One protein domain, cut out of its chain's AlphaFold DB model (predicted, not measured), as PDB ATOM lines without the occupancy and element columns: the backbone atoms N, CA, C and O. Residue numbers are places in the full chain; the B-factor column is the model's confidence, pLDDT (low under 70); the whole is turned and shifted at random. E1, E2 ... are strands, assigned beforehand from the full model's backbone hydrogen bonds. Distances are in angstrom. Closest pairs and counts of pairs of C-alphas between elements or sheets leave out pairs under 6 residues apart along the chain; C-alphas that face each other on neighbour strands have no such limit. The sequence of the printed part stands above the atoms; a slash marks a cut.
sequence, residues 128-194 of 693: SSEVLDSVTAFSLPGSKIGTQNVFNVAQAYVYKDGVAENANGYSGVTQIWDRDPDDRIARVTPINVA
ATOM      1  N   SER A 128     160.223 152.399 185.935       94.19
ATOM      2  CA  SER A 128     161.409 152.763 185.163       94.19
ATOM      3  C   SER A 128     162.553 151.819 185.512       94.19
ATOM      4  O   SER A 128     162.487 151.097 186.509       94.19
ATOM      5  N   SER A 129     163.592 151.817 184.679       94.69
ATOM      6  CA  SER A 129     164.840 151.127 184.982       94.69
ATOM      7  C   SER A 129     166.042 152.029 184.798       94.69
ATOM      8  O   SER A 129     166.087 152.773 183.821       94.69
ATOM      9  N   GLU A 130     167.053 151.843 185.638       94.38
ATOM     10  CA  GLU A 130     168.360 152.480 185.495       94.38
ATOM     11  C   GLU A 130     169.463 151.421 185.509       94.38
ATOM     12  O   GLU A 130     169.434 150.495 186.320       94.38
ATOM     13  N   VAL A 131     170.432 151.534 184.597       93.56
ATOM     14  CA  VAL A 131     171.616 150.662 184.584       93.56
ATOM     15  C   VAL A 131     172.772 151.433 185.194       93.56
ATOM     16  O   VAL A 131     173.138 152.491 184.687       93.56
ATOM     17  N   LEU A 132     173.355 150.887 186.257       89.81
ATOM     18  CA  LEU A 132     174.397 151.575 187.003       89.81
ATOM     19  C   LEU A 132     175.684 151.693 186.184       89.81
ATOM     20  O   LEU A 132     176.181 150.694 185.658       89.81
ATOM     21  N   ASP A 133     176.245 152.897 186.108       92.25
ATOM     22  CA  ASP A 133     177.570 153.159 185.530       92.25
ATOM     23  C   ASP A 133     178.642 153.396 186.604       92.25
ATOM     24  O   ASP A 133     179.840 153.326 186.323       92.25
ATOM     25  N   SER A 134     178.210 153.612 187.846       82.56
ATOM     26  CA  SER A 134     179.044 153.868 189.010       82.56
ATOM     27  C   SER A 134     178.360 153.355 190.282       82.56
ATOM     28  O   SER A 134     177.179 153.015 190.285       82.56
ATOM     29  N   VAL A 135     179.131 153.217 191.363       80.94
ATOM     30  CA  VAL A 135     178.646 152.759 192.675       80.94
ATOM     31  C   VAL A 135     179.323 153.610 193.740       80.94
ATOM     32  O   VAL A 135     180.541 153.798 193.708       80.94
ATOM     33  N   THR A 136     178.546 154.125 194.683       79.75
ATOM     34  CA  THR A 136     178.996 154.946 195.806       79.75
ATOM     35  C   THR A 136     178.742 154.229 197.132       79.75
ATOM     36  O   THR A 136     178.084 153.193 197.200       79.75
ATOM     37  N   ALA A 137     179.236 154.801 198.232       74.25
ATOM     38  CA  ALA A 137     178.946 154.293 199.575       74.25
ATOM     39  C   ALA A 137     177.449 154.364 199.955       74.25
ATOM     40  O   ALA A 137     177.058 153.781 200.964       74.25
ATOM     41  N   PHE A 138     176.634 155.078 199.172       76.56
ATOM     42  CA  PHE A 138     175.196 155.253 199.386       76.56
ATOM     43  C   PHE A 138     174.342 154.456 198.390       76.56
ATOM     44  O   PHE A 138     173.118 154.593 198.400       76.56
ATOM     45  N   SER A 139     174.960 153.643 197.529       80.81
ATOM     46  CA  SER A 139     174.220 152.802 196.594       80.81
ATOM     47  C   SER A 139     173.395 151.738 197.310       80.81
ATOM     48  O   SER A 139     173.693 151.339 198.440       80.81
ATOM     49  N   LEU A 140     172.385 151.225 196.609       83.94
ATOM     50  CA  LEU A 140     171.600 150.091 197.079       83.94
ATOM     51  C   LEU A 140     172.504 148.902 197.462       83.94
ATOM     52  O   LEU A 140     173.446 148.588 196.725       83.94
ATOM     53  N   PRO A 141     172.239 148.227 198.596       81.06
ATOM     54  CA  PRO A 141     173.058 147.111 199.055       81.06
ATOM     55  C   PRO A 141     173.256 146.048 197.971       81.06
ATOM     56  O   PRO A 141     172.299 145.607 197.347       81.06
ATOM     57  N   GLY A 142     174.504 145.631 197.751       81.12
ATOM     58  CA  GLY A 142     174.837 144.605 196.754       81.12
ATOM     59  C   GLY A 142     174.896 145.098 195.303       81.12
ATOM     60  O   GLY A 142     175.263 144.318 194.427       81.12
ATOM     61  N   SER A 143     174.608 146.377 195.037       85.75
ATOM     62  CA  SER A 143     174.729 146.948 193.693       85.75
ATOM     63  C   SER A 143     176.177 147.017 193.211       85.75
ATOM     64  O   SER A 143     177.089 147.366 193.964       85.75
ATOM     65  N   LYS A 144     176.374 146.746 191.918       91.38
ATOM     66  CA  LYS A 144     177.645 146.929 191.211       91.38
ATOM     67  C   LYS A 144     177.429 147.590 189.849       91.38
ATOM     68  O   LYS A 144     176.304 147.677 189.360       91.38
ATOM     69  N   ILE A 145     178.507 148.066 189.228       91.19
ATOM     70  CA  ILE A 145     178.443 148.633 187.872       91.19
ATOM     71  C   ILE A 145     177.839 147.590 186.925       91.19
ATOM     72  O   ILE A 145     178.252 146.432 186.921       91.19
ATOM     73  N   GLY A 146     176.858 148.003 186.126       89.31
ATOM     74  CA  GLY A 146     176.114 147.141 185.211       89.31
ATOM     75  C   GLY A 146     174.840 146.524 185.794       89.31
ATOM     76  O   GLY A 146     174.060 145.965 185.018       89.31
ATOM     77  N   THR A 147     174.586 146.647 187.104       93.50
ATOM     78  CA  THR A 147     173.291 146.284 187.704       93.50
ATOM     79  C   THR A 147     172.176 147.092 187.049       93.50
ATOM     80  O   THR A 147     172.274 148.312 186.938       93.50
ATOM     81  N   GLN A 148     171.114 146.419 186.597       95.56
ATOM     82  CA  GLN A 148     169.890 147.097 186.170       95.56
ATOM     83  C   GLN A 148     168.917 147.106 187.343       95.56
ATOM     84  O   GLN A 148     168.515 146.046 187.806       95.56
ATOM     85  N   ASN A 149     168.540 148.292 187.802       94.69
ATOM     86  CA  ASN A 149     167.514 148.486 188.815       94.69
ATOM     87  C   ASN A 149     166.187 148.797 188.139       94.69
ATOM     88  O   ASN A 149     166.168 149.519 187.148       94.69
ATOM     89  N   VAL A 150     165.093 148.294 188.689       95.19
ATOM     90  CA  VAL A 150     163.714 148.603 188.316       95.19
ATOM     91  C   VAL A 150     163.023 149.161 189.545       95.19
ATOM     92  O   VAL A 150     163.132 148.600 190.634       95.19
ATOM     93  N   PHE A 151     162.316 150.269 189.378       93.44
ATOM     94  CA  PHE A 151     161.675 150.975 190.479       93.44
ATOM     95  C   PHE A 151     160.360 151.608 190.033       93.44
ATOM     96  O   PHE A 151     160.165 151.925 188.857       93.44
ATOM     97  N   ASN A 152     159.446 151.784 190.984       93.25
ATOM     98  CA  ASN A 152     158.199 152.502 190.757       93.25
ATOM     99  C   ASN A 152     158.466 154.013 190.809       93.25
ATOM    100  O   ASN A 152     158.850 154.536 191.857       93.25
ATOM    101  N   VAL A 153     158.223 154.718 189.700       90.00
ATOM    102  CA  VAL A 153     158.544 156.156 189.565       90.00
ATOM    103  C   VAL A 153     157.704 157.058 190.468       90.00
ATOM    104  O   VAL A 153     158.046 158.218 190.668       90.00
ATOM    105  N   ALA A 154     156.598 156.550 191.016       88.50
ATOM    106  CA  ALA A 154     155.787 157.270 191.991       88.50
ATOM    107  C   ALA A 154     156.306 157.123 193.434       88.50
ATOM    108  O   ALA A 154     155.790 157.792 194.323       88.50
ATOM    109  N   GLN A 155     157.278 156.235 193.679       87.44
ATOM    110  CA  GLN A 155     157.759 155.900 195.026       87.44
ATOM    111  C   GLN A 155     159.255 156.176 195.214       87.44
ATOM    112  O   GLN A 155     159.664 156.606 196.292       87.44
ATOM    113  N   ALA A 156     160.068 155.962 194.178       87.25
ATOM    114  CA  ALA A 156     161.500 156.235 194.219       87.25
ATOM    115  C   ALA A 156     162.058 156.641 192.848       87.25
ATOM    116  O   ALA A 156     161.459 156.364 191.810       87.25
ATOM    117  N   TYR A 157     163.240 157.253 192.867       88.25
ATOM    118  CA  TYR A 157     164.117 157.431 191.713       88.25
ATOM    119  C   TYR A 157     165.471 156.794 192.014       88.25
ATOM    120  O   TYR A 157     166.037 157.041 193.075       88.25
ATOM    121  N   VAL A 158     165.989 155.976 191.095       87.75
ATOM    122  CA  VAL A 158     167.338 155.398 191.201       87.75
ATOM    123  C   VAL A 158     168.241 156.069 190.179       87.75
ATOM    124  O   VAL A 158     167.927 156.072 188.990       87.75
ATOM    125  N   TYR A 159     169.355 156.626 190.642       87.06
ATOM    126  CA  TYR A 159     170.365 157.243 189.789       87.06
ATOM    127  C   TYR A 159     171.392 156.219 189.299       87.06
ATOM    128  O   TYR A 159     171.502 155.100 189.806       87.06
ATOM    129  N   LYS A 160     172.191 156.622 188.310       87.19
ATOM    130  CA  LYS A 160     173.239 155.789 187.702       87.19
ATOM    131  C   LYS A 160     174.375 155.391 188.638       87.19
ATOM    132  O   LYS A 160     175.088 154.433 188.349       87.19
ATOM    133  N   ASP A 161     174.516 156.099 189.748       78.19
ATOM    134  CA  ASP A 161     175.468 155.800 190.809       78.19
ATOM    135  C   ASP A 161     174.889 154.846 191.873       78.19
ATOM    136  O   ASP A 161     175.530 154.557 192.884       78.19
ATOM    137  N   GLY A 162     173.661 154.359 191.668       80.31
ATOM    138  CA  GLY A 162     172.963 153.426 192.543       80.31
ATOM    139  C   GLY A 162     172.289 154.067 193.750       80.31
ATOM    140  O   GLY A 162     171.717 153.328 194.551       80.31
ATOM    141  N   VAL A 163     172.342 155.394 193.905       83.94
ATOM    142  CA  VAL A 163     171.617 156.097 194.969       83.94
ATOM    143  C   VAL A 163     170.122 156.079 194.657       83.94
ATOM    144  O   VAL A 163     169.707 156.371 193.535       83.94
ATOM    145  N   ALA A 164     169.310 155.727 195.656       82.25
ATOM    146  CA  ALA A 164     167.856 155.772 195.572       82.25
ATOM    147  C   ALA A 164     167.311 156.939 196.401       82.25
ATOM    148  O   ALA A 164     167.590 157.047 197.596       82.25
ATOM    149  N   GLU A 165     166.506 157.789 195.774       80.38
ATOM    150  CA  GLU A 165     165.840 158.923 196.407       80.38
ATOM    151  C   GLU A 165     164.320 158.782 196.363       80.38
ATOM    152  O   GLU A 165     163.744 158.022 195.586       80.38
ATOM    153  N   ASN A 166     163.669 159.554 197.222       77.44
ATOM    154  CA  ASN A 166     162.227 159.666 197.291       77.44
ATOM    155  C   ASN A 166     161.645 160.340 196.040       77.44
ATOM    156  O   ASN A 166     162.046 161.452 195.697       77.44
ATOM    157  N   ALA A 167     160.637 159.725 195.420       74.56
ATOM    158  CA  ALA A 167     159.831 160.395 194.410       74.56
ATOM    159  C   ALA A 167     158.680 161.198 195.046       74.56
ATOM    160  O   ALA A 167     157.813 160.638 195.712       74.56
ATOM    161  N   ASN A 168     158.623 162.509 194.779       67.62
ATOM    162  CA  ASN A 168     157.457 163.365 195.057       67.62
ATOM    163  C   ASN A 168     156.905 163.289 196.499       67.62
ATOM    164  O   ASN A 168     155.694 163.336 196.711       67.62
ATOM    165  N   GLY A 169     157.775 163.180 197.506       63.69
ATOM    166  CA  GLY A 169     157.355 163.177 198.912       63.69
ATOM    167  C   GLY A 169     156.737 161.860 199.395       63.69
ATOM    168  O   GLY A 169     156.140 161.832 200.473       63.69
ATOM    169  N   TYR A 170     156.901 160.763 198.649       74.81
ATOM    170  CA  TYR A 170     156.544 159.418 199.092       74.81
ATOM    171  C   TYR A 170     157.279 159.025 200.385       74.81
ATOM    172  O   TYR A 170     158.496 159.080 200.490       74.81
ATOM    173  N   SER A 171     156.545 158.598 201.405       77.69
ATOM    174  CA  SER A 171     157.117 158.136 202.673       77.69
ATOM    175  C   SER A 171     156.665 156.705 202.912       77.69
ATOM    176  O   SER A 171     155.469 156.471 203.091       77.69
ATOM    177  N   GLY A 172     157.596 155.754 202.965       81.75
ATOM    178  CA  GLY A 172     157.262 154.359 203.234       81.75
ATOM    179  C   GLY A 172     158.306 153.355 202.758       81.75
ATOM    180  O   GLY A 172     159.402 153.716 202.330       81.75
ATOM    181  N   VAL A 173     157.943 152.075 202.842       84.62
ATOM    182  CA  VAL A 173     158.719 150.977 202.255       84.62
ATOM    183  C   VAL A 173     158.345 150.869 200.779       84.62
ATOM    184  O   VAL A 173     157.192 150.576 200.466       84.62
ATOM    185  N   THR A 174     159.312 151.036 199.883       88.94
ATOM    186  CA  THR A 174     159.167 150.667 198.466       88.94
ATOM    187  C   THR A 174     160.118 149.526 198.119       88.94
ATOM    188  O   THR A 174     161.019 149.192 198.889       88.94
ATOM    189  N   GLN A 175     159.877 148.876 196.989       89.62
ATOM    190  CA  GLN A 175     160.690 147.777 196.490       89.62
ATOM    191  C   GLN A 175     161.475 148.256 195.279       89.62
ATOM    192  O   GLN A 175     160.914 148.853 194.359       89.62
ATOM    193  N   ILE A 176     162.770 147.963 195.283       90.62
ATOM    194  CA  ILE A 176     163.605 148.063 194.094       90.62
ATOM    195  C   ILE A 176     163.995 146.648 193.714       90.62
ATOM    196  O   ILE A 176     164.476 145.886 194.551       90.62
ATOM    197  N   TRP A 177     163.750 146.300 192.455       93.38
ATOM    198  CA  TRP A 177     164.249 145.054 191.904       93.38
ATOM    199  C   TRP A 177     165.578 145.332 191.224       93.38
ATOM    200  O   TRP A 177     165.647 146.210 190.368       93.38
ATOM    201  N   ASP A 178     166.614 144.581 191.553       93.50
ATOM    202  CA  ASP A 178     167.915 144.676 190.907       93.50
ATOM    203  C   ASP A 178     168.241 143.384 190.160       93.50
ATOM    204  O   ASP A 178     167.923 142.288 190.612       93.50
ATOM    205  N   ARG A 179     168.843 143.502 188.976       93.81
ATOM    206  CA  ARG A 179     169.411 142.382 188.222       93.81
ATOM    207  C   ARG A 179     170.921 142.493 188.273       93.81
ATOM    208  O   ARG A 179     171.502 143.362 187.616       93.81
ATOM    209  N   ASP A 180     171.542 141.578 189.002       90.00
ATOM    210  CA  ASP A 180     172.994 141.482 189.107       90.00
ATOM    211  C   ASP A 180     173.601 141.117 187.730       90.00
ATOM    212  O   ASP A 180     173.112 140.207 187.053       90.00
ATOM    213  N   PRO A 181     174.626 141.839 187.245       91.75
ATOM    214  CA  PRO A 181     175.193 141.602 185.920       91.75
ATOM    215  C   PRO A 181     175.975 140.283 185.795       91.75
ATOM    216  O   PRO A 181     176.122 139.793 184.673       91.75
ATOM    217  N   ASP A 182     176.443 139.697 186.900       91.75
ATOM    218  CA  ASP A 182     177.255 138.478 186.891       91.75
ATOM    219  C   ASP A 182     176.375 137.228 186.811       91.75
ATOM    220  O   ASP A 182     176.574 136.386 185.931       91.75
ATOM    221  N   ASP A 183     175.378 137.113 187.694       92.50
ATOM    222  CA  ASP A 183     174.503 135.933 187.755       92.50
ATOM    223  C   ASP A 183     173.137 136.118 187.091       92.50
ATOM    224  O   ASP A 183     172.457 135.131 186.801       92.50
ATOM    225  N   ARG A 184     172.771 137.365 186.758       93.00
ATOM    226  CA  ARG A 184     171.535 137.730 186.048       93.00
ATOM    227  C   ARG A 184     170.278 137.449 186.867       93.00
ATOM    228  O   ARG A 184     169.188 137.459 186.299       93.00
ATOM    229  N   ILE A 185     170.410 137.192 188.166       93.12
ATOM    230  CA  ILE A 185     169.294 136.908 189.065       93.12
ATOM    231  C   ILE A 185     168.663 138.229 189.510       93.12
ATOM    232  O   ILE A 185     169.375 139.158 189.905       93.12
ATOM    233  N   ALA A 186     167.332 138.305 189.438       92.88
ATOM    234  CA  ALA A 186     166.575 139.395 190.038       92.88
ATOM    235  C   ALA A 186     166.544 139.245 191.561       92.88
ATOM    236  O   ALA A 186     166.265 138.163 192.080       92.88
ATOM    237  N   ARG A 187     166.792 140.344 192.265       92.00
ATOM    238  CA  ARG A 187     166.725 140.449 193.720       92.00
ATOM    239  C   ARG A 187     165.787 141.576 194.099       92.00
ATOM    240  O   ARG A 187     165.810 142.638 193.484       92.00
ATOM    241  N   VAL A 188     164.936 141.337 195.088       90.25
ATOM    242  CA  VAL A 188     164.001 142.346 195.595       90.25
ATOM    243  C   VAL A 188     164.550 142.948 196.869       90.25
ATOM    244  O   VAL A 188     164.536 142.321 197.927       90.25
ATOM    245  N   THR A 189     164.976 144.203 196.786       84.94
ATOM    246  CA  THR A 189     165.482 144.946 197.935       84.94
ATOM    247  C   THR A 189     164.397 145.904 198.442       84.94
ATOM    248  O   THR A 189     164.072 146.884 197.762       84.94
ATOM    249  N   PRO A 190     163.802 145.664 199.629       85.12
ATOM    250  CA  PRO A 190     162.929 146.643 200.260       85.12
ATOM    251  C   PRO A 190     163.771 147.812 200.776       85.12
ATOM    252  O   PRO A 190     164.737 147.620 201.517       85.12
ATOM    253  N   ILE A 191     163.377 149.030 200.423       85.38
ATOM    254  CA  ILE A 191     164.012 150.253 200.901       85.38
ATOM    255  C   ILE A 191     163.016 151.102 201.683       85.38
ATOM    256  O   ILE A 191     161.880 151.323 201.265       85.38
ATOM    257  N   ASN A 192     163.457 151.588 202.841       78.25
ATOM    258  CA  ASN A 192     162.722 152.589 203.603       78.25
ATOM    259  C   ASN A 192     163.064 153.969 203.058       78.25
ATOM    260  O   ASN A 192     164.135 154.508 203.335       78.25
ATOM    261  N   VAL A 193     162.131 154.546 202.314       69.19
ATOM    262  CA  VAL A 193     162.210 155.927 201.864       69.19
ATOM    263  C   VAL A 193     161.579 156.777 202.956       69.19
ATOM    264  O   VAL A 193     160.355 156.873 203.077       69.19
ATOM    265  N   ALA A 194     162.418 157.342 203.823       55.53
ATOM    266  CA  ALA A 194     161.955 158.319 204.798       55.53
ATOM    267  C   ALA A 194     161.629 159.642 204.080       55.53
ATOM    268  O   ALA A 194     162.322 160.003 203.120       55.53
TER     269      ALA A 194
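What this domain is: This is residues 128 to 194 of the 693 residues of an uncharacterized protein of Hyphomicrobiaceae bacterium (UniProt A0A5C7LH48). A strongly twisted sheet of four strands, E1, E2, E5 and E6, has a small two-stranded hairpin, E3 and E4, over one of its faces, and a wide loop, residues 132 to 147, lies at one end between E1 and E2. The printed part has 67 residues, with no named helix and six named strands in the order E1 to E6. The larger sheet runs E1, E2, E5, E6 and the smaller E3, E4, both antiparallel; the class is all strand, though under half of the residues, 31 of 67, are in named elements. The whole is compact, with a radius of gyration of the C-alphas of 10.9 A, and spans 33 by 20 by 18 A, an elongated outline.

How they stand to each other: E1, residues 128 to 131, is an edge strand and forms a hairpin with E2, residues 148 to 152; N 130 and O 149 are 2.9 A apart, within hydrogen-bond range. E2 is antiparallel to E5, residues 172 to 179, at 152 degrees, with N 150 and O 177 at 2.7 A. E5 and E6, residues 186 to 193, form a hairpin, with N 174 and O 191 at 2.9 A. E3, residues 156 to 158, and E4, residues 164 to 166, form another, with N 165 and O 157 at 2.8 A. The closest C-alphas of E1 and E3, those of Glu 130 and Val 158, are 6.5 A apart; those of E4 and E6, Asn 166 and Val 193, 5.9 A. E2 and E4 are apart.

Where its parts are: E1 begins at C-alpha 128, (161.409, 152.763, 185.163). E2 is 13.7 A long, E5 22.7 A and E6 20.8 A. E6 ends at C-alpha 193, (162.210, 155.927, 201.864).

The domain as a whole: The C-alphas farthest apart, those of Gly 169 and Asp 183, are 34.1 A apart. The printed part has no cut. The link from E1 to E2 is long, 16 residues. Residues 168 to 169 and 193 to 194 have pLDDT under 70.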